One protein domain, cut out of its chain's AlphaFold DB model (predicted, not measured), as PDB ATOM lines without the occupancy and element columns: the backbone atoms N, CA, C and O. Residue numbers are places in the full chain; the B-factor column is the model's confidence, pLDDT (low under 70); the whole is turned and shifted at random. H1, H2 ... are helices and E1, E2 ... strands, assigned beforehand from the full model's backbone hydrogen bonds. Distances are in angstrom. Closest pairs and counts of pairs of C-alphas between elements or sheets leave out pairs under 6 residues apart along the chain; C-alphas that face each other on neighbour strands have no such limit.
ATOM      1  N   SER A 283      -4.403  -2.959 -37.568       49.03
ATOM      2  CA  SER A 283      -5.677  -2.595 -36.948       49.03
ATOM      3  C   SER A 283      -6.662  -3.752 -36.710       49.03
ATOM      4  O   SER A 283      -7.625  -3.552 -35.968       49.03
ATOM      5  N   GLU A 284      -6.445  -4.946 -37.279       54.81
ATOM      6  CA  GLU A 284      -7.306  -6.124 -37.067       54.81
ATOM      7  C   GLU A 284      -6.721  -7.126 -36.057       54.81
ATOM      8  O   GLU A 284      -7.469  -7.883 -35.429       54.81
ATOM      9  N   GLN A 285      -5.397  -7.123 -35.856       65.12
ATOM     10  CA  GLN A 285      -4.716  -8.067 -34.960       65.12
ATOM     11  C   GLN A 285      -4.818  -7.673 -33.479       65.12
ATOM     12  O   GLN A 285      -4.946  -8.548 -32.615       65.12
ATOM     13  N   PHE A 286      -4.798  -6.369 -33.185       81.50
ATOM     14  CA  PHE A 286      -4.918  -5.813 -31.835       81.50
ATOM     15  C   PHE A 286      -5.700  -4.496 -31.838       81.50
ATOM     16  O   PHE A 286      -5.939  -3.886 -32.876       81.50
ATOM     17  N   HIS A 287      -6.119  -4.031 -30.663       91.25
ATOM     18  CA  HIS A 287      -6.860  -2.780 -30.546       91.25
ATOM     19  C   HIS A 287      -5.935  -1.576 -30.757       91.25
ATOM     20  O   HIS A 287      -5.253  -1.125 -29.829       91.25
ATOM     21  N   TYR A 288      -5.907  -1.068 -31.989       86.06
ATOM     22  CA  TYR A 288      -5.029   0.020 -32.404       86.06
ATOM     23  C   TYR A 288      -5.495   1.391 -31.892       86.06
ATOM     24  O   TYR A 288      -6.677   1.729 -31.924       86.06
ATOM     25  N   HIS A 289      -4.540   2.215 -31.456       88.62
ATOM     26  CA  HIS A 289      -4.754   3.633 -31.174       88.62
ATOM     27  C   HIS A 289      -3.464   4.418 -31.437       88.62
ATOM     28  O   HIS A 289      -2.471   4.252 -30.724       88.62
ATOM     29  N   GLU A 290      -3.498   5.347 -32.394       82.44
ATOM     30  CA  GLU A 290      -2.323   6.090 -32.877       82.44
ATOM     31  C   GLU A 290      -1.532   6.767 -31.743       82.44
ATOM     32  O   GLU A 290      -0.319   6.607 -31.612       82.44
ATOM     33  N   GLY A 291      -2.218   7.476 -30.839       86.56
ATOM     34  CA  GLY A 291      -1.556   8.139 -29.710       86.56
ATOM     35  C   GLY A 291      -0.867   7.178 -28.729       86.56
ATOM     36  O   GLY A 291       0.069   7.577 -28.038       86.56
ATOM     37  N   ALA A 292      -1.303   5.915 -28.667       88.62
ATOM     38  CA  ALA A 292      -0.698   4.904 -27.809       88.62
ATOM     39  C   ALA A 292       0.551   4.304 -28.469       88.62
ATOM     40  O   ALA A 292       1.561   4.127 -27.787       88.62
ATOM     41  N   VAL A 293       0.508   4.086 -29.789       84.44
ATOM     42  CA  VAL A 293       1.670   3.676 -30.592       84.44
ATOM     43  C   VAL A 293       2.761   4.739 -30.514       84.44
ATOM     44  O   VAL A 293       3.856   4.434 -30.051       84.44
ATOM     45  N   ARG A 294       2.441   6.015 -30.770       86.69
ATOM     46  CA  ARG A 294       3.407   7.127 -30.647       86.69
ATOM     47  C   ARG A 294       4.058   7.211 -29.258       86.69
ATOM     48  O   ARG A 294       5.250   7.499 -29.134       86.69
ATOM     49  N   ALA A 295       3.294   6.961 -28.192       90.75
ATOM     50  CA  ALA A 295       3.833   6.923 -26.831       90.75
ATOM     51  C   ALA A 295       4.783   5.728 -26.611       90.75
ATOM     52  O   ALA A 295       5.835   5.876 -25.980       90.75
ATOM     53  N   MET A 296       4.439   4.558 -27.154       91.44
ATOM     54  CA  MET A 296       5.283   3.366 -27.101       91.44
ATOM     55  C   MET A 296       6.554   3.539 -27.935       91.44
ATOM     56  O   MET A 296       7.640   3.265 -27.432       91.44
ATOM     57  N   GLU A 297       6.471   4.095 -29.143       88.75
ATOM     58  CA  GLU A 297       7.647   4.447 -29.938       88.75
ATOM     59  C   GLU A 297       8.589   5.376 -29.161       88.75
ATOM     60  O   GLU A 297       9.805   5.205 -29.183       88.75
ATOM     61  N   GLY A 298       8.049   6.359 -28.428       92.06
ATOM     62  CA  GLY A 298       8.836   7.217 -27.543       92.06
ATOM     63  C   GLY A 298       9.630   6.424 -26.497       92.06
ATOM     64  O   GLY A 298      10.790   6.750 -26.237       92.06
ATOM     65  N   THR A 299       9.034   5.359 -25.957       94.94
ATOM     66  CA  THR A 299       9.678   4.420 -25.024       94.94
ATOM     67  C   THR A 299      10.762   3.601 -25.728       94.94
ATOM     68  O   THR A 299      11.900   3.582 -25.266       94.94
ATOM     69  N   ILE A 300      10.467   3.027 -26.899       89.81
ATOM     70  CA  ILE A 300      11.438   2.268 -27.705       89.81
ATOM     71  C   ILE A 300      12.643   3.139 -28.088       89.81
ATOM     72  O   ILE A 300      13.791   2.731 -27.915       89.81
ATOM     73  N   ARG A 301      12.422   4.390 -28.518       90.25
ATOM     74  CA  ARG A 301      13.512   5.334 -28.816       90.25
ATOM     75  C   ARG A 301      14.351   5.647 -27.572       90.25
ATOM     76  O   ARG A 301      15.532   5.957 -27.698       90.25
ATOM     77  N   GLN A 302      13.781   5.640 -26.365       94.00
ATOM     78  CA  GLN A 302      14.559   5.803 -25.128       94.00
ATOM     79  C   GLN A 302      15.402   4.560 -24.820       94.00
ATOM     80  O   GLN A 302      16.574   4.707 -24.474       94.00
ATOM     81  N   GLU A 303      14.848   3.363 -25.010       92.62
ATOM     82  CA  GLU A 303      15.555   2.088 -24.838       92.62
ATOM     83  C   GLU A 303      16.733   1.966 -25.816       92.62
ATOM     84  O   GLU A 303      17.861   1.732 -25.391       92.62
ATOM     85  N   MET A 304      16.530   2.274 -27.100       87.19
ATOM     86  CA  MET A 304      17.598   2.261 -28.111       87.19
ATOM     87  C   MET A 304      18.731   3.250 -27.791       87.19
ATOM     88  O   MET A 304      19.907   2.957 -28.008       87.19
ATOM     89  N   ARG A 305      18.411   4.421 -27.220       93.50
ATOM     90  CA  ARG A 305      19.444   5.356 -26.733       93.50
ATOM     91  C   ARG A 305      20.207   4.781 -25.543       93.50
ATOM     92  O   ARG A 305      21.417   4.975 -25.456       93.50
ATOM     93  N   ALA A 306      19.525   4.083 -24.635       94.25
ATOM     94  CA  ALA A 306      20.168   3.405 -23.510       94.25
ATOM     95  C   ALA A 306      21.078   2.249 -23.970       94.25
ATOM     96  O   ALA A 306      22.098   1.988 -23.335       94.25
ATOM     97  N   GLU A 307      20.763   1.623 -25.106       90.44
ATOM     98  CA  GLU A 307      21.589   0.614 -25.790       90.44
ATOM     99  C   GLU A 307      22.782   1.215 -26.564       90.44
ATOM    100  O   GLU A 307      23.607   0.481 -27.109       90.44
ATOM    101  N   GLY A 308      22.922   2.544 -26.578       88.62
ATOM    102  CA  GLY A 308      24.071   3.249 -27.145       88.62
ATOM    103  C   GLY A 308      23.889   3.746 -28.580       88.62
ATOM    104  O   GLY A 308      24.862   4.225 -29.165       88.62
ATOM    105  N   LEU A 309      22.681   3.674 -29.152       81.88
ATOM    106  CA  LEU A 309      22.411   4.256 -30.468       81.88
ATOM    107  C   LEU A 309      22.300   5.787 -30.404       81.88
ATOM    108  O   LEU A 309      21.744   6.372 -29.471       81.88
ATOM    109  N   THR A 310      22.817   6.443 -31.442       88.06
ATOM    110  CA  THR A 310      22.687   7.896 -31.632       88.06
ATOM    111  C   THR A 310      21.304   8.262 -32.177       88.06
ATOM    112  O   THR A 310      20.600   7.420 -32.726       88.06
ATOM    113  N   ALA A 311      20.916   9.538 -32.065       82.12
ATOM    114  CA  ALA A 311      19.636  10.015 -32.596       82.12
ATOM    115  C   ALA A 311      19.492   9.754 -34.106       82.12
ATOM    116  O   ALA A 311      18.459   9.242 -34.516       82.12
ATOM    117  N   GLN A 312      20.549  10.008 -34.888       72.81
ATOM    118  CA  GLN A 312      20.539   9.773 -36.334       72.81
ATOM    119  C   GLN A 312      20.349   8.290 -36.670       72.81
ATOM    120  O   GLN A 312      19.517   7.950 -37.491       72.81
ATOM    121  N   GLN A 313      21.052   7.387 -35.980       53.62
ATOM    122  CA  GLN A 313      20.908   5.946 -36.221       53.62
ATOM    123  C   GLN A 313      19.522   5.406 -35.851       53.62
ATOM    124  O   GLN A 313      19.124   4.369 -36.365       53.62
ATOM    125  N   ILE A 314      18.823   6.058 -34.920       63.06
ATOM    126  CA  ILE A 314      17.444   5.709 -34.564       63.06
ATOM    127  C   ILE A 314      16.483   6.240 -35.631       63.06
ATOM    128  O   ILE A 314      15.554   5.533 -35.994       63.06
ATOM    129  N   GLU A 315      16.724   7.446 -36.148       71.56
ATOM    130  CA  GLU A 315      15.948   8.042 -37.245       71.56
ATOM    131  C   GLU A 315      16.101   7.243 -38.548       71.56
ATOM    132  O   GLU A 315      15.113   6.906 -39.187       71.56
ATOM    133  N   ASP A 316      17.318   6.797 -38.872       54.81
ATOM    134  CA  ASP A 316      17.583   5.906 -40.010       54.81
ATOM    135  C   ASP A 316      16.902   4.521 -39.851       54.81
ATOM    136  O   ASP A 316      16.832   3.736 -40.798       54.81
ATOM    137  N   ARG A 317      16.413   4.200 -38.644       64.38
ATOM    138  CA  ARG A 317      15.738   2.944 -38.264       64.38
ATOM    139  C   ARG A 317      14.320   3.202 -37.749       64.38
ATOM    140  O   ARG A 317      13.823   2.431 -36.930       64.38
ATOM    141  N   ASP A 318      13.671   4.273 -38.205       62.31
ATOM    142  CA  ASP A 318      12.352   4.668 -37.698       62.31
ATOM    143  C   ASP A 318      11.298   3.562 -37.877       62.31
ATOM    144  O   ASP A 318      10.531   3.283 -36.959       62.31
ATOM    145  N   TRP A 319      11.360   2.819 -38.987       52.78
ATOM    146  CA  TRP A 319      10.508   1.646 -39.212       52.78
ATOM    147  C   TRP A 319      10.657   0.587 -38.103       52.78
ATOM    148  O   TRP A 319       9.670   0.031 -37.634       52.78
ATOM    149  N   GLU A 320      11.878   0.339 -37.612       59.28
ATOM    150  CA  GLU A 320      12.121  -0.644 -36.551       59.28
ATOM    151  C   GLU A 320      11.518  -0.174 -35.225       59.28
ATOM    152  O   GLU A 320      11.063  -0.992 -34.424       59.28
ATOM    153  N   VAL A 321      11.503   1.140 -34.988       65.12
ATOM    154  CA  VAL A 321      10.865   1.736 -33.814       65.12
ATOM    155  C   VAL A 321       9.362   1.477 -33.844       65.12
ATOM    156  O   VAL A 321       8.824   1.016 -32.834       65.12
ATOM    157  N   VAL A 322       8.715   1.733 -34.984       71.56
ATOM    158  CA  VAL A 322       7.274   1.513 -35.182       71.56
ATOM    159  C   VAL A 322       6.938   0.031 -35.007       71.56
ATOM    160  O   VAL A 322       6.212  -0.323 -34.076       71.56
ATOM    161  N   SER A 323       7.598  -0.866 -35.749       62.00
ATOM    162  CA  SER A 323       7.319  -2.307 -35.667       62.00
ATOM    163  C   SER A 323       7.644  -2.917 -34.295       62.00
ATOM    164  O   SER A 323       7.066  -3.930 -33.901       62.00
ATOM    165  N   ARG A 324       8.615  -2.379 -33.540       76.81
ATOM    166  CA  ARG A 324       8.863  -2.810 -32.146       76.81
ATOM    167  C   ARG A 324       7.777  -2.303 -31.200       76.81
ATOM    168  O   ARG A 324       7.413  -3.027 -30.273       76.81
ATOM    169  N   ALA A 325       7.287  -1.082 -31.407       79.56
ATOM    170  CA  ALA A 325       6.228  -0.500 -30.596       79.56
ATOM    171  C   ALA A 325       4.914  -1.276 -30.757       79.56
ATOM    172  O   ALA A 325       4.316  -1.666 -29.753       79.56
ATOM    173  N   GLU A 326       4.517  -1.570 -31.993       81.12
ATOM    174  CA  GLU A 326       3.293  -2.314 -32.305       81.12
ATOM    175  C   GLU A 326       3.352  -3.745 -31.777       81.12
ATOM    176  O   GLU A 326       2.496  -4.125 -30.983       81.12
ATOM    177  N   ARG A 327       4.428  -4.499 -32.053       79.56
ATOM    178  CA  ARG A 327       4.601  -5.863 -31.510       79.56
ATOM    179  C   ARG A 327       4.571  -5.920 -29.986       79.56
ATOM    180  O   ARG A 327       4.076  -6.889 -29.400       79.56
ATOM    181  N   ARG A 328       5.129  -4.907 -29.312       87.19
ATOM    182  CA  ARG A 328       5.095  -4.829 -27.847       87.19
ATOM    183  C   ARG A 328       3.680  -4.569 -27.344       87.19
ATOM    184  O   ARG A 328       3.246  -5.267 -26.432       87.19
ATOM    185  N   ILE A 329       2.969  -3.622 -27.956       90.44
ATOM    186  CA  ILE A 329       1.557  -3.359 -27.662       90.44
ATOM    187  C   ILE A 329       0.732  -4.625 -27.883       90.44
ATOM    188  O   ILE A 329       0.052  -5.064 -26.964       90.44
ATOM    189  N   GLU A 330       0.829  -5.253 -29.050       88.12
ATOM    190  CA  GLU A 330       0.100  -6.475 -29.393       88.12
ATOM    191  C   GLU A 330       0.354  -7.587 -28.359       88.12
ATOM    192  O   GLU A 330      -0.578  -8.208 -27.843       88.12
ATOM    193  N   THR A 331       1.618  -7.795 -27.972       87.38
ATOM    194  CA  THR A 331       1.999  -8.792 -26.963       87.38
ATOM    195  C   THR A 331       1.405  -8.480 -25.587       87.38
ATOM    196  O   THR A 331       0.879  -9.387 -24.929       87.38
ATOM    197  N   GLU A 332       1.476  -7.224 -25.140       93.06
ATOM    198  CA  GLU A 332       0.918  -6.772 -23.858       93.06
ATOM    199  C   GLU A 332      -0.617  -6.899 -23.852       93.06
ATOM    200  O   GLU A 332      -1.176  -7.489 -22.921       93.06
ATOM    201  N   GLN A 333      -1.292  -6.464 -24.923       93.81
ATOM    202  CA  GLN A 333      -2.742  -6.595 -25.092       93.81
ATOM    203  C   GLN A 333      -3.180  -8.058 -25.073       93.81
ATOM    204  O   GLN A 333      -4.036  -8.436 -24.277       93.81
ATOM    205  N   ARG A 334      -2.558  -8.909 -25.896       90.00
ATOM    206  CA  ARG A 334      -2.893 -10.335 -25.986       90.00
ATOM    207  C   ARG A 334      -2.727 -11.043 -24.644       90.00
ATOM    208  O   ARG A 334      -3.551 -11.881 -24.282       90.00
ATOM    209  N   THR A 335      -1.677 -10.702 -23.897       92.19
ATOM    210  CA  THR A 335      -1.432 -11.260 -22.560       92.19
ATOM    211  C   THR A 335      -2.540 -10.865 -21.587       92.19
ATOM    212  O   THR A 335      -3.036 -11.715 -20.848       92.19
ATOM    213  N   TYR A 336      -2.958  -9.598 -21.604       94.75
ATOM    214  CA  TYR A 336      -4.021  -9.101 -20.732       94.75
ATOM    215  C   TYR A 336      -5.396  -9.685 -21.094       94.75
ATOM    216  O   TYR A 336      -6.114 -10.167 -20.216       94.75
ATOM    217  N   LEU A 337      -5.745  -9.690 -22.385       94.12
ATOM    218  CA  LEU A 337      -7.030 -10.171 -22.902       94.12
ATOM    219  C   LEU A 337      -7.211 -11.682 -22.706       94.12
ATOM    220  O   LEU A 337      -8.318 -12.136 -22.436       94.12
ATOM    221  N   ALA A 338      -6.129 -12.468 -22.728       91.31
ATOM    222  CA  ALA A 338      -6.192 -13.895 -22.404       91.31
ATOM    223  C   ALA A 338      -6.701 -14.173 -20.973       91.31
ATOM    224  O   ALA A 338      -7.271 -15.235 -20.720       91.31
ATOM    225  N   ALA A 339      -6.505 -13.232 -20.040       93.38
ATOM    226  CA  ALA A 339      -7.021 -13.312 -18.673       93.38
ATOM    227  C   ALA A 339      -8.423 -12.688 -18.504       93.38
ATOM    228  O   ALA A 339      -9.047 -12.897 -17.464       93.38
ATOM    229  N   HIS A 340      -8.925 -11.968 -19.514       93.94
ATOM    230  CA  HIS A 340     -10.173 -11.196 -19.484       93.94
ATOM    231  C   HIS A 340     -11.068 -11.538 -20.690       93.94
ATOM    232  O   HIS A 340     -11.213 -10.728 -21.608       93.94
ATOM    233  N   PRO A 341     -11.668 -12.745 -20.721       90.25
ATOM    234  CA  PRO A 341     -12.464 -13.222 -21.859       90.25
ATOM    235  C   PRO A 341     -13.801 -12.483 -22.039       90.25
ATOM    236  O   PRO A 341     -14.505 -12.709 -23.017       90.25
ATOM    237  N   ASP A 342     -14.186 -11.648 -21.076       89.25
ATOM    238  CA  ASP A 342     -15.344 -10.758 -21.135       89.25
ATOM    239  C   ASP A 342     -15.126  -9.553 -22.067       89.25
ATOM    240  O   ASP A 342     -16.092  -9.017 -22.625       89.25
ATOM    241  N   LEU A 343     -13.868  -9.155 -22.273       93.00
ATOM    242  CA  LEU A 343     -13.491  -8.077 -23.181       93.00
ATOM    243  C   LEU A 343     -13.516  -8.541 -24.641       93.00
ATOM    244  O   LEU A 343     -13.429  -9.728 -24.955       93.00
ATOM    245  N   LEU A 344     -13.649  -7.582 -25.556       92.06
ATOM    246  CA  LEU A 344     -13.485  -7.850 -26.981       92.06
ATOM    247  C   LEU A 344     -12.027  -8.262 -27.236       92.06
ATOM    248  O   LEU A 344     -11.125  -7.559 -26.792       92.06
ATOM    249  N   ALA A 345     -11.806  -9.414 -27.875       88.25
ATOM    250  CA  ALA A 345     -10.466  -9.974 -28.033       88.25
ATOM    251  C   ALA A 345      -9.707  -9.335 -29.201       88.25
ATOM    252  O   ALA A 345      -8.499  -9.114 -29.093       88.25
ATOM    253  N   ARG A 346     -10.400  -9.064 -30.314       88.12
ATOM    254  CA  ARG A 346      -9.845  -8.379 -31.485       88.12
ATOM    255  C   ARG A 346     -10.867  -7.431 -32.110       88.12
ATOM    256  O   ARG A 346     -12.063  -7.718 -32.061       88.12
ATOM    257  N   PRO A 347     -10.429  -6.334 -32.755       87.12
ATOM    258  CA  PRO A 347     -11.320  -5.503 -33.566       87.12
ATOM    259  C   PRO A 347     -12.025  -6.297 -34.676       87.12
ATOM    260  O   PRO A 347     -13.231  -6.129 -34.864       87.12
ATOM    261  N   GLY A 348     -11.294  -7.217 -35.323       83.44
ATOM    262  CA  GLY A 348     -11.789  -8.084 -36.402       83.44
ATOM    263  C   GLY A 348     -12.987  -8.971 -36.030       83.44
ATOM    264  O   GLY A 348     -13.757  -9.380 -36.895       83.44
ATOM    265  N   ASP A 349     -13.201  -9.229 -34.735       86.50
ATOM    266  CA  ASP A 349     -14.343 -10.024 -34.266       86.50
ATOM    267  C   ASP A 349     -15.689  -9.293 -34.463       86.50
ATOM    268  O   ASP A 349     -16.747  -9.906 -34.326       86.50
ATOM    269  N   VAL A 350     -15.668  -7.977 -34.727       88.25
ATOM    270  CA  VAL A 350     -16.876  -7.143 -34.882       88.25
ATOM    271  C   VAL A 350     -16.820  -6.221 -36.103       88.25
ATOM    272  O   VAL A 350     -17.877  -5.875 -36.632       88.25
ATOM    273  N   ILE A 351     -15.628  -5.820 -36.554       83.19
ATOM    274  CA  ILE A 351     -15.433  -4.929 -37.705       83.19
ATOM    275  C   ILE A 351     -14.578  -5.643 -38.755       83.19
ATOM    276  O   ILE A 351     -13.477  -6.075 -38.440       83.19
ATOM    277  N   ASP A 352     -15.058  -5.707 -39.995       78.00
ATOM    278  CA  ASP A 352     -14.259  -6.063 -41.168       78.00
ATOM    279  C   ASP A 352     -13.626  -4.796 -41.739       78.00
ATOM    280  O   ASP A 352     -14.353  -3.844 -42.059       78.00
ATOM    281  N   ARG A 353     -12.297  -4.776 -41.853       69.12
ATOM    282  CA  ARG A 353     -11.533  -3.716 -42.520       69.12
ATOM    283  C   ARG A 353     -10.666  -4.269 -43.651       69.12
ATOM    284  O   ARG A 353      -9.810  -3.545 -44.153       69.12
ATOM    285  N   SER A 354     -10.898  -5.517 -44.064       54.22
ATOM    286  CA  SER A 354     -10.148  -6.167 -45.141       54.22
ATOM    287  C   SER A 354     -10.354  -5.487 -46.500       54.22
ATOM    288  O   SER A 354      -9.488  -5.575 -47.370       54.22
ATOM    289  N   GLU A 355     -11.462  -4.754 -46.671       44.03
ATOM    290  CA  GLU A 355     -11.707  -3.876 -47.815       44.03
ATOM    291  C   GLU A 355     -11.217  -2.435 -47.526       44.03
ATOM    292  O   GLU A 355     -11.718  -1.776 -46.604       44.03
ATOM    293  N   PRO A 356     -10.297  -1.873 -48.338       35.09
ATOM    294  CA  PRO A 356      -9.859  -0.488 -48.200       35.09
ATOM    295  C   PRO A 356     -11.039   0.491 -48.214       35.09
ATOM    296  O   PRO A 356     -11.927   0.414 -49.062       35.09
ATOM    297  N   TYR A 357     -11.038   1.451 -47.283       35.22
ATOM    298  CA  TYR A 357     -12.055   2.511 -47.159       35.22
ATOM    299  C   TYR A 357     -13.489   2.030 -46.887       35.22
ATOM    300  O   TYR A 357     -14.421   2.844 -46.912       35.22
ATOM    301  N   ARG A 358     -13.678   0.741 -46.580       45.72
ATOM    302  CA  ARG A 358     -14.975   0.170 -46.241       45.72
ATOM    303  C   ARG A 358     -14.885  -0.617 -44.944       45.72
ATOM    304  O   ARG A 358     -14.364  -1.719 -44.895       45.72
ATOM    305  N   GLU A 359     -15.471  -0.052 -43.899       66.38
ATOM    306  CA  GLU A 359     -15.649  -0.756 -42.635       66.38
ATOM    307  C   GLU A 359     -17.062  -1.350 -42.596       66.38
ATOM    308  O   GLU A 359     -18.045  -0.623 -42.781       66.38
ATOM    309  N   THR A 360     -17.180  -2.658 -42.372       77.25
ATOM    310  CA  THR A 360     -18.487  -3.319 -42.213       77.25
ATOM    311  C   THR A 360     -18.570  -4.067 -40.892       77.25
ATOM    312  O   THR A 360     -17.560  -4.480 -40.332       77.25
ATOM    313  N   ILE A 361     -19.780  -4.219 -40.351       84.75
ATOM    314  CA  ILE A 361     -19.986  -4.993 -39.126       84.75
ATOM    315  C   ILE A 361     -20.069  -6.485 -39.468       84.75
ATOM    316  O   ILE A 361     -21.016  -6.916 -40.126       84.75
ATOM    317  N   THR A 362     -19.123  -7.281 -38.963       84.06
ATOM    318  CA  THR A 362     -19.104  -8.748 -39.133       84.06
ATOM    319  C   THR A 362     -20.079  -9.447 -38.188       84.06
ATOM    320  O   THR A 362     -20.813 -10.346 -38.601       84.06
ATOM    321  N   ASP A 363     -20.140  -9.006 -36.928       88.00
ATOM    322  CA  ASP A 363     -21.056  -9.526 -35.908       88.00
ATOM    323  C   ASP A 363     -22.050  -8.447 -35.456       88.00
ATOM    324  O   ASP A 363     -21.814  -7.645 -34.545       88.00
ATOM    325  N   ALA A 364     -23.229  -8.463 -36.080       86.50
ATOM    326  CA  ALA A 364     -24.300  -7.521 -35.776       86.50
ATOM    327  C   ALA A 364     -24.837  -7.643 -34.338       86.50
ATOM    328  O   ALA A 364     -25.335  -6.648 -33.792       86.50
ATOM    329  N   ALA A 365     -24.774  -8.831 -33.723       89.62
ATOM    330  CA  ALA A 365     -25.249  -9.050 -32.361       89.62
ATOM    331  C   ALA A 365     -24.276  -8.429 -31.358       89.62
ATOM    332  O   ALA A 365     -24.702  -7.638 -30.509       89.62
ATOM    333  N   ARG A 366     -22.978  -8.702 -31.522       91.38
ATOM    334  CA  ARG A 366     -21.912  -8.130 -30.695       91.38
ATOM    335  C   ARG A 366     -21.810  -6.617 -30.859       91.38
ATOM    336  O   ARG A 366     -21.757  -5.907 -29.858       91.38
ATOM    337  N   ALA A 367     -21.910  -6.102 -32.086       90.25
ATOM    338  CA  ALA A 367     -21.983  -4.661 -32.331       90.25
ATOM    339  C   ALA A 367     -23.164  -4.012 -31.591       90.25
ATOM    340  O   ALA A 367     -23.010  -2.973 -30.958       90.25
ATOM    341  N   SER A 368     -24.335  -4.660 -31.587       90.56
ATOM    342  CA  SER A 368     -25.517  -4.147 -30.876       90.56
ATOM    343  C   SER A 368     -25.359  -4.165 -29.348       90.56
ATOM    344  O   SER A 368     -26.028  -3.397 -28.655       90.56
ATOM    345  N   GLU A 369     -24.548  -5.072 -28.797       92.31
ATOM    346  CA  GLU A 369     -24.180  -5.062 -27.375       92.31
ATOM    347  C   GLU A 369     -23.255  -3.893 -27.055       92.31
ATOM    348  O   GLU A 369     -23.523  -3.171 -26.095       92.31
ATOM    349  N   ILE A 370     -22.240  -3.678 -27.898       93.56
ATOM    350  CA  ILE A 370     -21.290  -2.567 -27.792       93.56
ATOM    351  C   ILE A 370     -22.024  -1.225 -27.852       93.56
ATOM    352  O   ILE A 370     -21.824  -0.398 -26.970       93.56
ATOM    353  N   THR A 371     -22.944  -1.021 -28.804       92.44
ATOM    354  CA  THR A 371     -23.746   0.214 -28.878       92.44
ATOM    355  C   THR A 371     -24.538   0.452 -27.590       92.44
ATOM    356  O   THR A 371     -24.476   1.537 -27.021       92.44
ATOM    357  N   ARG A 372     -25.209  -0.579 -27.053       93.50
ATOM    358  CA  ARG A 372     -25.946  -0.478 -25.778       93.50
ATOM    359  C   ARG A 372     -25.038  -0.181 -24.586       93.50
ATOM    360  O   ARG A 372     -25.484   0.405 -23.601       93.50
ATOM    361  N   GLU A 373     -23.801  -0.658 -24.615       94.31
ATOM    362  CA  GLU A 373     -22.807  -0.358 -23.591       94.31
ATOM    363  C   GLU A 373     -22.315   1.084 -23.699       94.31
ATOM    364  O   GLU A 373     -22.319   1.785 -22.689       94.31
ATOM    365  N   VAL A 374     -22.003   1.550 -24.910       94.31
ATOM    366  CA  VAL A 374     -21.637   2.945 -25.180       94.31
ATOM    367  C   VAL A 374     -22.753   3.898 -24.751       94.31
ATOM    368  O   VAL A 374     -22.465   4.871 -24.059       94.31
ATOM    369  N   ASP A 375     -24.018   3.596 -25.051       92.88
ATOM    370  CA  ASP A 375     -25.161   4.416 -24.624       92.88
ATOM    371  C   ASP A 375     -25.191   4.615 -23.099       92.88
ATOM    372  O   ASP A 375     -25.428   5.720 -22.613       92.88
ATOM    373  N   ARG A 376     -24.895   3.555 -22.330       94.06
ATOM    374  CA  ARG A 376     -24.789   3.634 -20.862       94.06
ATOM    375  C   ARG A 376     -23.568   4.430 -20.409       94.06
ATOM    376  O   ARG A 376     -23.673   5.197 -19.461       94.06
ATOM    377  N   ILE A 377     -22.420   4.253 -21.064       93.12
ATOM    378  CA  ILE A 377     -21.179   4.987 -20.752       93.12
ATOM    379  C   ILE A 377     -21.364   6.493 -20.975       93.12
ATOM    380  O   ILE A 377     -20.825   7.311 -20.222       93.12
ATOM    381  N   MET A 378     -22.126   6.852 -22.005       90.62
ATOM    382  CA  MET A 378     -22.425   8.231 -22.377       90.62
ATOM    383  C   MET A 378     -23.554   8.850 -21.538       90.62
ATOM    384  O   MET A 378     -23.715  10.073 -21.549       90.62
ATOM    385  N   GLU A 379     -24.310   8.054 -20.775       91.75
ATOM    386  CA  GLU A 379     -25.412   8.541 -19.944       91.75
ATOM    387  C   GLU A 379     -24.907   9.540 -18.886       91.75
ATOM    388  O   GLU A 379     -24.118   9.222 -17.997       91.75
ATOM    389  N   GLY A 380     -25.357  10.794 -18.989       80.94
ATOM    390  CA  GLY A 380     -24.964  11.871 -18.074       80.94
ATOM    391  C   GLY A 380     -23.610  12.530 -18.370       80.94
ATOM    392  O   GLY A 380     -23.209  13.416 -17.610       80.94
ATOM    393  N   ARG A 381     -22.920  12.157 -19.459       88.31
ATOM    394  CA  ARG A 381     -21.720  12.860 -19.950       88.31
ATOM    395  C   ARG A 381     -22.085  14.068 -20.822       88.31
ATOM    396  O   ARG A 381     -23.218  14.212 -21.279       88.31
ATOM    397  N   ASP A 382     -21.122  14.970 -21.025       83.25
ATOM    398  CA  ASP A 382     -21.282  16.095 -21.955       83.25
ATOM    399  C   ASP A 382     -21.391  15.560 -23.392       83.25
ATOM    400  O   ASP A 382     -20.635  14.675 -23.792       83.25
ATOM    401  N   LEU A 383     -22.302  16.127 -24.189       76.00
ATOM    402  CA  LEU A 383     -22.487  15.791 -25.608       76.00
ATOM    403  C   LEU A 383     -21.215  15.984 -26.449       76.00
ATOM    404  O   LEU A 383     -21.129  15.468 -27.558       76.00
ATOM    405  N   ARG A 384     -20.246  16.764 -25.961       80.25
ATOM    406  CA  ARG A 384     -18.957  17.001 -26.620       80.25
ATOM    407  C   ARG A 384     -17.881  15.983 -26.267       80.25
ATOM    408  O   ARG A 384     -16.804  16.059 -26.852       80.25
ATOM    409  N   THR A 385     -18.113  15.091 -25.307       87.94
ATOM    410  CA  THR A 385     -17.136  14.055 -24.965       87.94
ATOM    411  C   THR A 385     -17.077  13.027 -26.101       87.94
ATOM    412  O   THR A 385     -18.105  12.423 -26.404       87.94
ATOM    413  N   PRO A 386     -15.913  12.804 -26.739       90.12
ATOM    414  CA  PRO A 386     -15.778  11.763 -27.752       90.12
ATOM    415  C   PRO A 386     -16.069  10.380 -27.162       90.12
ATOM    416  O   PRO A 386     -15.637  10.074 -26.049       90.12
ATOM    417  N   VAL A 387     -16.760   9.525 -27.922       90.75
ATOM    418  CA  VAL A 387     -17.100   8.155 -27.491       90.75
ATOM    419  C   VAL A 387     -15.845   7.368 -27.111       90.75
ATOM    420  O   VAL A 387     -15.837   6.695 -26.084       90.75
ATOM    421  N   ALA A 388     -14.769   7.502 -27.894       91.81
ATOM    422  CA  ALA A 388     -13.507   6.818 -27.633       91.81
ATOM    423  C   ALA A 388     -12.907   7.191 -26.268       91.81
ATOM    424  O   ALA A 388     -12.471   6.309 -25.528       91.81
ATOM    425  N   ASP A 389     -12.939   8.475 -25.903       93.50
ATOM    426  CA  ASP A 389     -12.419   8.965 -24.622       93.50
ATOM    427  C   ASP A 389     -13.295   8.496 -23.456       93.50
ATOM    428  O   ASP A 389     -12.793   7.996 -22.450       93.50
ATOM    429  N   ALA A 390     -14.620   8.585 -23.607       94.19
ATOM    430  CA  ALA A 390     -15.558   8.137 -22.583       94.19
ATOM    431  C   ALA A 390     -15.458   6.628 -22.318       94.19
ATOM    432  O   ALA A 390     -15.461   6.209 -21.159       94.19
ATOM    433  N   ALA A 391     -15.347   5.829 -23.382       95.31
ATOM    434  CA  ALA A 391     -15.140   4.389 -23.290       95.31
ATOM    435  C   ALA A 391     -13.777   4.060 -22.668       95.31
ATOM    436  O   ALA A 391     -13.700   3.199 -21.795       95.31
ATOM    437  N   THR A 392     -12.720   4.788 -23.038       95.94
ATOM    438  CA  THR A 392     -11.394   4.648 -22.416       95.94
ATOM    439  C   THR A 392     -11.458   4.885 -20.904       95.94
ATOM    440  O   THR A 392     -10.964   4.059 -20.137       95.94
ATOM    441  N   ASP A 393     -12.081   5.982 -20.462       95.00
ATOM    442  CA  ASP A 393     -12.237   6.306 -19.036       95.00
ATOM    443  C   ASP A 393     -13.012   5.219 -18.282       95.00
ATOM    444  O   ASP A 393     -12.666   4.864 -17.153       95.00
ATOM    445  N   ASP A 394     -14.075   4.702 -18.898       95.94
ATOM    446  CA  ASP A 394     -14.898   3.647 -18.319       95.94
ATOM    447  C   ASP A 394     -14.122   2.328 -18.174       95.94
ATOM    448  O   ASP A 394     -14.133   1.729 -17.095       95.94
ATOM    449  N   PHE A 395     -13.367   1.920 -19.201       96.44
ATOM    450  CA  PHE A 395     -12.490   0.749 -19.123       96.44
ATOM    451  C   PHE A 395     -11.426   0.901 -18.036       96.44
ATOM    452  O   PHE A 395     -11.249  -0.012 -17.231       96.44
ATOM    453  N   MET A 396     -10.775   2.063 -17.948       95.50
ATOM    454  CA  MET A 396      -9.797   2.348 -16.892       95.50
ATOM    455  C   MET A 396     -10.424   2.342 -15.488       95.50
ATOM    456  O   MET A 396      -9.755   2.004 -14.511       95.50
ATOM    457  N   GLY A 397     -11.702   2.713 -15.364       94.94
ATOM    458  CA  GLY A 397     -12.441   2.666 -14.103       94.94
ATOM    459  C   GLY A 397     -12.847   1.250 -13.688       94.94
ATOM    460  O   GLY A 397     -12.730   0.898 -12.512       94.94
ATOM    461  N   ARG A 398     -13.311   0.432 -14.641       94.75
ATOM    462  CA  ARG A 398     -13.715  -0.966 -14.408       94.75
ATOM    463  C   ARG A 398     -12.528  -1.903 -14.198       94.75
ATOM    464  O   ARG A 398     -12.639  -2.830 -13.398       94.75
ATOM    465  N   TYR A 399     -11.416  -1.636 -14.878       96.06
ATOM    466  CA  TYR A 399     -10.208  -2.456 -14.866       96.06
ATOM    467  C   TYR A 399      -8.980  -1.591 -14.522       96.06
ATOM    468  O   TYR A 399      -8.265  -1.135 -15.418       96.06
ATOM    469  N   PRO A 400      -8.713  -1.335 -13.227       93.75
ATOM    470  CA  PRO A 400      -7.654  -0.413 -12.804       93.75
ATOM    471  C   PRO A 400      -6.225  -0.836 -13.179       93.75
ATOM    472  O   PRO A 400      -5.319  -0.003 -13.173       93.75
ATOM    473  N   ASP A 401      -6.002  -2.120 -13.456       94.81
ATOM    474  CA  ASP A 401      -4.730  -2.706 -13.886       94.81
ATOM    475  C   ASP A 401      -4.599  -2.832 -15.415       94.81
ATOM    476  O   ASP A 401      -3.557  -3.277 -15.904       94.81
ATOM    477  N   MET A 402      -5.612  -2.404 -16.178       96.38
ATOM    478  CA  MET A 402      -5.585  -2.441 -17.636       96.38
ATOM    479  C   MET A 402      -4.462  -1.555 -18.200       96.38
ATOM    480  O   MET A 402      -4.345  -0.379 -17.834       96.38
ATOM    481  N   PRO A 403      -3.648  -2.063 -19.149       96.12
ATOM    482  CA  PRO A 403      -2.669  -1.239 -19.836       96.12
ATOM    483  C   PRO A 403      -3.331  -0.063 -20.560       96.12
ATOM    484  O   PRO A 403      -4.283  -0.233 -21.321       96.12
ATOM    485  N   SER A 404      -2.792   1.145 -20.385       93.94
ATOM    486  CA  SER A 404      -3.428   2.354 -20.935       93.94
ATOM    487  C   SER A 404      -3.524   2.377 -22.469       93.94
ATOM    488  O   SER A 404      -4.361   3.090 -23.020       93.94
ATOM    489  N   HIS A 405      -2.669   1.630 -23.175       94.19
ATOM    490  CA  HIS A 405      -2.760   1.474 -24.627       94.19
ATOM    491  C   HIS A 405      -3.939   0.569 -25.023       94.19
ATOM    492  O   HIS A 405      -4.591   0.846 -26.024       94.19
ATOM    493  N   LEU A 406      -4.261  -0.447 -24.211       95.75
ATOM    494  CA  LEU A 406      -5.399  -1.337 -24.435       95.75
ATOM    495  C   LEU A 406      -6.718  -0.604 -24.190       95.75
ATOM    496  O   LEU A 406      -7.608  -0.679 -25.027       95.75
ATOM    497  N   ALA A 407      -6.825   0.159 -23.097       96.38
ATOM    498  CA  ALA A 407      -8.028   0.942 -22.808       96.38
ATOM    499  C   ALA A 407      -8.348   1.937 -23.936       96.38
ATOM    500  O   ALA A 407      -9.490   2.022 -24.385       96.38
ATOM    501  N   ARG A 408      -7.322   2.641 -24.442       94.25
ATOM    502  CA  ARG A 408      -7.456   3.561 -25.584       94.25
ATOM    503  C   ARG A 408      -7.813   2.842 -26.883       94.25
ATOM    504  O   ARG A 408      -8.662   3.323 -27.626       94.25
ATOM    505  N   GLY A 409      -7.192   1.694 -27.147       93.69
ATOM    506  CA  GLY A 409      -7.510   0.859 -28.304       93.69
ATOM    507  C   GLY A 409      -8.951   0.342 -28.282       93.69
ATOM    508  O   GLY A 409      -9.658   0.413 -29.289       93.69
ATOM    509  N   LEU A 410      -9.408  -0.168 -27.134       94.75
ATOM    510  CA  LEU A 410     -10.786  -0.624 -26.941       94.75
ATOM    511  C   LEU A 410     -11.766   0.538 -27.096       94.75
ATOM    512  O   LEU A 410     -12.761   0.395 -27.801       94.75
ATOM    513  N   GLY A 411     -11.454   1.703 -26.522       94.50
ATOM    514  CA  GLY A 411     -12.238   2.920 -26.712       94.50
ATOM    515  C   GLY A 411     -12.377   3.308 -28.186       94.50
ATOM    516  O   GLY A 411     -13.491   3.537 -28.655       94.50
ATOM    517  N   ALA A 412     -11.275   3.303 -28.943       93.19
ATOM    518  CA  ALA A 412     -11.292   3.567 -30.384       93.19
ATOM    519  C   ALA A 412     -12.105   2.522 -31.165       93.19
ATOM    520  O   ALA A 412     -12.877   2.877 -32.052       93.19
ATOM    521  N   THR A 413     -11.988   1.243 -30.799       93.00
ATOM    522  CA  THR A 413     -12.756   0.157 -31.426       93.00
ATOM    523  C   THR A 413     -14.255   0.332 -31.171       93.00
ATOM    524  O   THR A 413     -15.059   0.222 -32.091       93.00
ATOM    525  N   TYR A 414     -14.649   0.662 -29.938       94.31
ATOM    526  CA  TYR A 414     -16.051   0.870 -29.561       94.31
ATOM    527  C   TYR A 414     -16.647   2.091 -30.269       94.31
ATOM    528  O   TYR A 414     -17.782   2.032 -30.738       94.31
ATOM    529  N   ALA A 415     -15.874   3.173 -30.393       92.12
ATOM    530  CA  ALA A 415     -16.274   4.342 -31.167       92.12
ATOM    531  C   ALA A 415     -16.481   3.998 -32.649       92.12
ATOM    532  O   ALA A 415     -17.521   4.345 -33.204       92.12
ATOM    533  N   ALA A 416     -15.556   3.249 -33.257       88.44
ATOM    534  CA  ALA A 416     -15.672   2.823 -34.649       88.44
ATOM    535  C   ALA A 416     -16.934   1.975 -34.893       88.44
ATOM    536  O   ALA A 416     -17.680   2.250 -35.828       88.44
ATOM    537  N   VAL A 417     -17.243   1.012 -34.012       91.88
ATOM    538  CA  VAL A 417     -18.483   0.215 -34.107       91.88
ATOM    539  C   VAL A 417     -19.728   1.109 -34.130       91.88
ATOM    540  O   VAL A 417     -20.628   0.895 -34.944       91.88
ATOM    541  N   VAL A 418     -19.791   2.113 -33.248       90.06
ATOM    542  CA  VAL A 418     -20.928   3.045 -33.183       90.06
ATOM    543  C   VAL A 418     -21.002   3.909 -34.438       90.06
ATOM    544  O   VAL A 418     -22.072   4.019 -35.027       90.06
ATOM    545  N   GLU A 419     -19.879   4.448 -34.909       85.81
ATOM    546  CA  GLU A 419     -19.844   5.260 -36.129       85.81
ATOM    547  C   GLU A 419     -20.297   4.485 -37.371       85.81
ATOM    548  O   GLU A 419     -21.052   5.018 -38.187       85.81
ATOM    549  N   ILE A 420     -19.859   3.231 -37.529       83.50
ATOM    550  CA  ILE A 420     -20.279   2.370 -38.643       83.50
ATOM    551  C   ILE A 420     -21.789   2.130 -38.565       83.50
ATOM    552  O   ILE A 420     -22.498   2.310 -39.558       83.50
ATOM    553  N   ARG A 421     -22.310   1.807 -37.374       82.50
ATOM    554  CA  ARG A 421     -23.742   1.558 -37.172       82.50
ATOM    555  C   ARG A 421     -24.589   2.802 -37.436       82.50
ATOM    556  O   ARG A 421     -25.631   2.705 -38.085       82.50
ATOM    557  N   ASP A 422     -24.139   3.969 -36.990       78.12
ATOM    558  CA  ASP A 422     -24.823   5.237 -37.235       78.12
ATOM    559  C   ASP A 422     -24.852   5.567 -38.730       78.12
ATOM    560  O   ASP A 422     -25.898   5.949 -39.259       78.12
ATOM    561  N   LYS A 423     -23.740   5.346 -39.449       73.88
ATOM    562  CA  LYS A 423     -23.684   5.493 -40.913       73.88
ATOM    563  C   LYS A 423     -24.662   4.542 -41.609       73.88
ATOM    564  O   LYS A 423     -25.380   4.972 -42.514       73.88
ATOM    565  N   GLU A 424     -24.737   3.277 -41.197       73.69
ATOM    566  CA  GLU A 424     -25.693   2.299 -41.739       73.69
ATOM    567  C   GLU A 424     -27.148   2.734 -41.525       73.69
ATOM    568  O   GLU A 424     -27.943   2.710 -42.469       73.69
ATOM    569  N   VAL A 425     -27.487   3.191 -40.316       72.19
ATOM    570  CA  VAL A 425     -28.832   3.673 -39.965       72.19
ATOM    571  C   VAL A 425     -29.181   4.943 -40.742       72.19
ATOM    572  O   VAL A 425     -30.273   5.029 -41.302       72.19
ATOM    573  N   ILE A 426     -28.260   5.907 -40.853       66.81
ATOM    574  CA  ILE A 426     -28.449   7.119 -41.665       66.81
ATOM    575  C   ILE A 426     -28.711   6.743 -43.127       66.81
ATOM    576  O   ILE A 426     -29.654   7.247 -43.740       66.81
ATOM    577  N   ASN A 427     -27.923   5.819 -43.680       58.53
ATOM    578  CA  ASN A 427     -28.093   5.343 -45.049       58.53
ATOM    579  C   ASN A 427     -29.400   4.560 -45.241       58.53
ATOM    580  O   ASN A 427     -29.984   4.594 -46.326       58.53
ATOM    581  N   GLN A 428     -29.881   3.851 -44.219       63.00
ATOM    582  CA  GLN A 428     -31.181   3.182 -44.248       63.00
ATOM    583  C   GLN A 428     -32.333   4.194 -44.228       63.00
ATOM    584  O   GLN A 428     -33.198   4.134 -45.096       63.00
ATOM    585  N   VAL A 429     -32.318   5.159 -43.305       64.06
ATOM    586  CA  VAL A 429     -33.347   6.209 -43.211       64.06
ATOM    587  C   VAL A 429     -33.374   7.066 -44.478       64.06
ATOM    588  O   VAL A 429     -34.448   7.440 -44.946       64.06
ATOM    589  N   ARG A 430     -32.208   7.346 -45.074       51.62
ATOM    590  CA  ARG A 430     -32.111   8.030 -46.369       51.62
ATOM    591  C   ARG A 430     -32.811   7.230 -47.473       51.62
ATOM    592  O   ARG A 430     -33.692   7.781 -48.123       51.62
ATOM    593  N   ARG A 431     -32.509   5.932 -47.603       51.25
ATOM    594  CA  ARG A 431     -33.169   5.032 -48.571       51.25
ATOM    595  C   ARG A 431     -34.680   4.932 -48.345       51.25
ATOM    596  O   ARG A 431     -35.453   4.956 -49.297       51.25
ATOM    597  N   GLU A 432     -35.121   4.854 -47.093       58.81
ATOM    598  CA  GLU A 432     -36.548   4.819 -46.746       58.81
ATOM    599  C   GLU A 432     -37.261   6.141 -47.081       58.81
ATOM    600  O   GLU A 432     -38.395   6.120 -47.563       58.81
ATOM    601  N   ASN A 433     -36.607   7.290 -46.881       48.91
ATOM    602  CA  ASN A 433     -37.148   8.598 -47.256       48.91
ATOM    603  C   ASN A 433     -37.178   8.804 -48.776       48.91
ATOM    604  O   ASN A 433     -38.174   9.304 -49.285       48.91
ATOM    605  N   GLU A 434     -36.162   8.354 -49.511       51.25
ATOM    606  CA  GLU A 434     -36.135   8.379 -50.983       51.25
ATOM    607  C   GLU A 434     -37.254   7.509 -51.580       51.25
ATOM    608  O   GLU A 434     -37.973   7.936 -52.485       51.25
ATOM    609  N   MET A 435     -37.497   6.326 -51.000       47.84
ATOM    610  CA  MET A 435     -38.634   5.464 -51.356       47.84
ATOM    611  C   MET A 435     -39.989   6.119 -51.046       47.84
ATOM    612  O   MET A 435     -40.977   5.895 -51.752       47.84
ATOM    613  N   ARG A 436     -40.057   6.949 -50.000       47.66
ATOM    614  CA  ARG A 436     -41.273   7.668 -49.598       47.66
ATOM    615  C   ARG A 436     -41.534   8.909 -50.456       47.66
ATOM    616  O   ARG A 436     -42.692   9.161 -50.793       47.66
ATOM    617  N   ASP A 437     -40.493   9.627 -50.861       45.66
ATOM    618  CA  ASP A 437     -40.580  10.754 -51.795       45.66
ATOM    619  C   ASP A 437     -40.898  10.280 -53.225       45.66
ATOM    620  O   ASP A 437     -41.674  10.932 -53.930       45.66
ATOM    621  N   GLY A 438     -40.448   9.077 -53.608       43.09
ATOM    622  CA  GLY A 438     -40.891   8.388 -54.827       43.09
ATOM    623  C   GLY A 438     -42.401   8.099 -54.863       43.09
ATOM    624  O   GLY A 438     -43.023   8.173 -55.921       43.09
TER     625      GLY A 438
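Overview. This is residues 283 to 438 of the 577 residues of the protein "Relaxase/mobilization nuclease domain" of Sulfitobacter indolifex HEL-45 (UniProt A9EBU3). Look first at the small strand hairpin E1 and E2: it packs on the long helix H6, which H4 crosses and which folds back along H5. H1 reaches away from the start of H6, crossed by H3, with short H2 near its far end; residues 425 to 438 of H6 stick out as an arm. The 156 printed residues have six named helices and two named strands, in the order H1 H2 H3 E1 E2 H4 H5 H6, mostly helix. The whole is loose, with a radius of gyration of the C-alphas of 18.8 A and spans of 70 by 34 by 30 A.

Arrangement. Start at the antiparallel hairpin of E1, residues 351 to 355, and E2, residues 358 to 361, where N 352 and O 360 are within hydrogen-bond range at 2.8 A. The closest C-alphas of E2 and H6, residues 404 to 438, are those of Glu 359 and Ile 420, 6.9 A apart. H5, residues 387 to 398, and H6 form a helical hairpin at a steep tilt of 42 degrees; their closest C-alphas, of Ala 388 and Gly 411, are 4.2 A apart. H4, residues 364 to 378, touches H6, closest at C-alphas 371 and 418, 5.9 A. H1, residues 290 to 306, touches H6 with residues 292 to 293 alone, C-alphas 292 and 405 being closest at 5.1 A. H3, residues 318 to 338, touches H1 at a steep tilt of 66 degrees, C-alphas 297 and 325 being closest at 5.2 A. H2, residues 311 to 315, only just touches H1, with 3 pairs of C-alphas within 8 A, the closest those of Arg 301 and Ile 314, 7.0 A. In the six helices every O i to N i+4 pair is within hydrogen-bond range.

Along the chain. Find C-alpha 290 at (-2.323, 6.090, -32.877), where H1 begins its 24.5 A. H3 runs 30.4 A, and H6 runs 50.9 A to C-alpha 438 at (-40.891, 8.388, -54.827).

Size, cuts and confidence. The printed part has no cut, and H3 to E1 is its long link. Confidence is under 70 in 32 residues, among them 353 to 359 and 426 to 438.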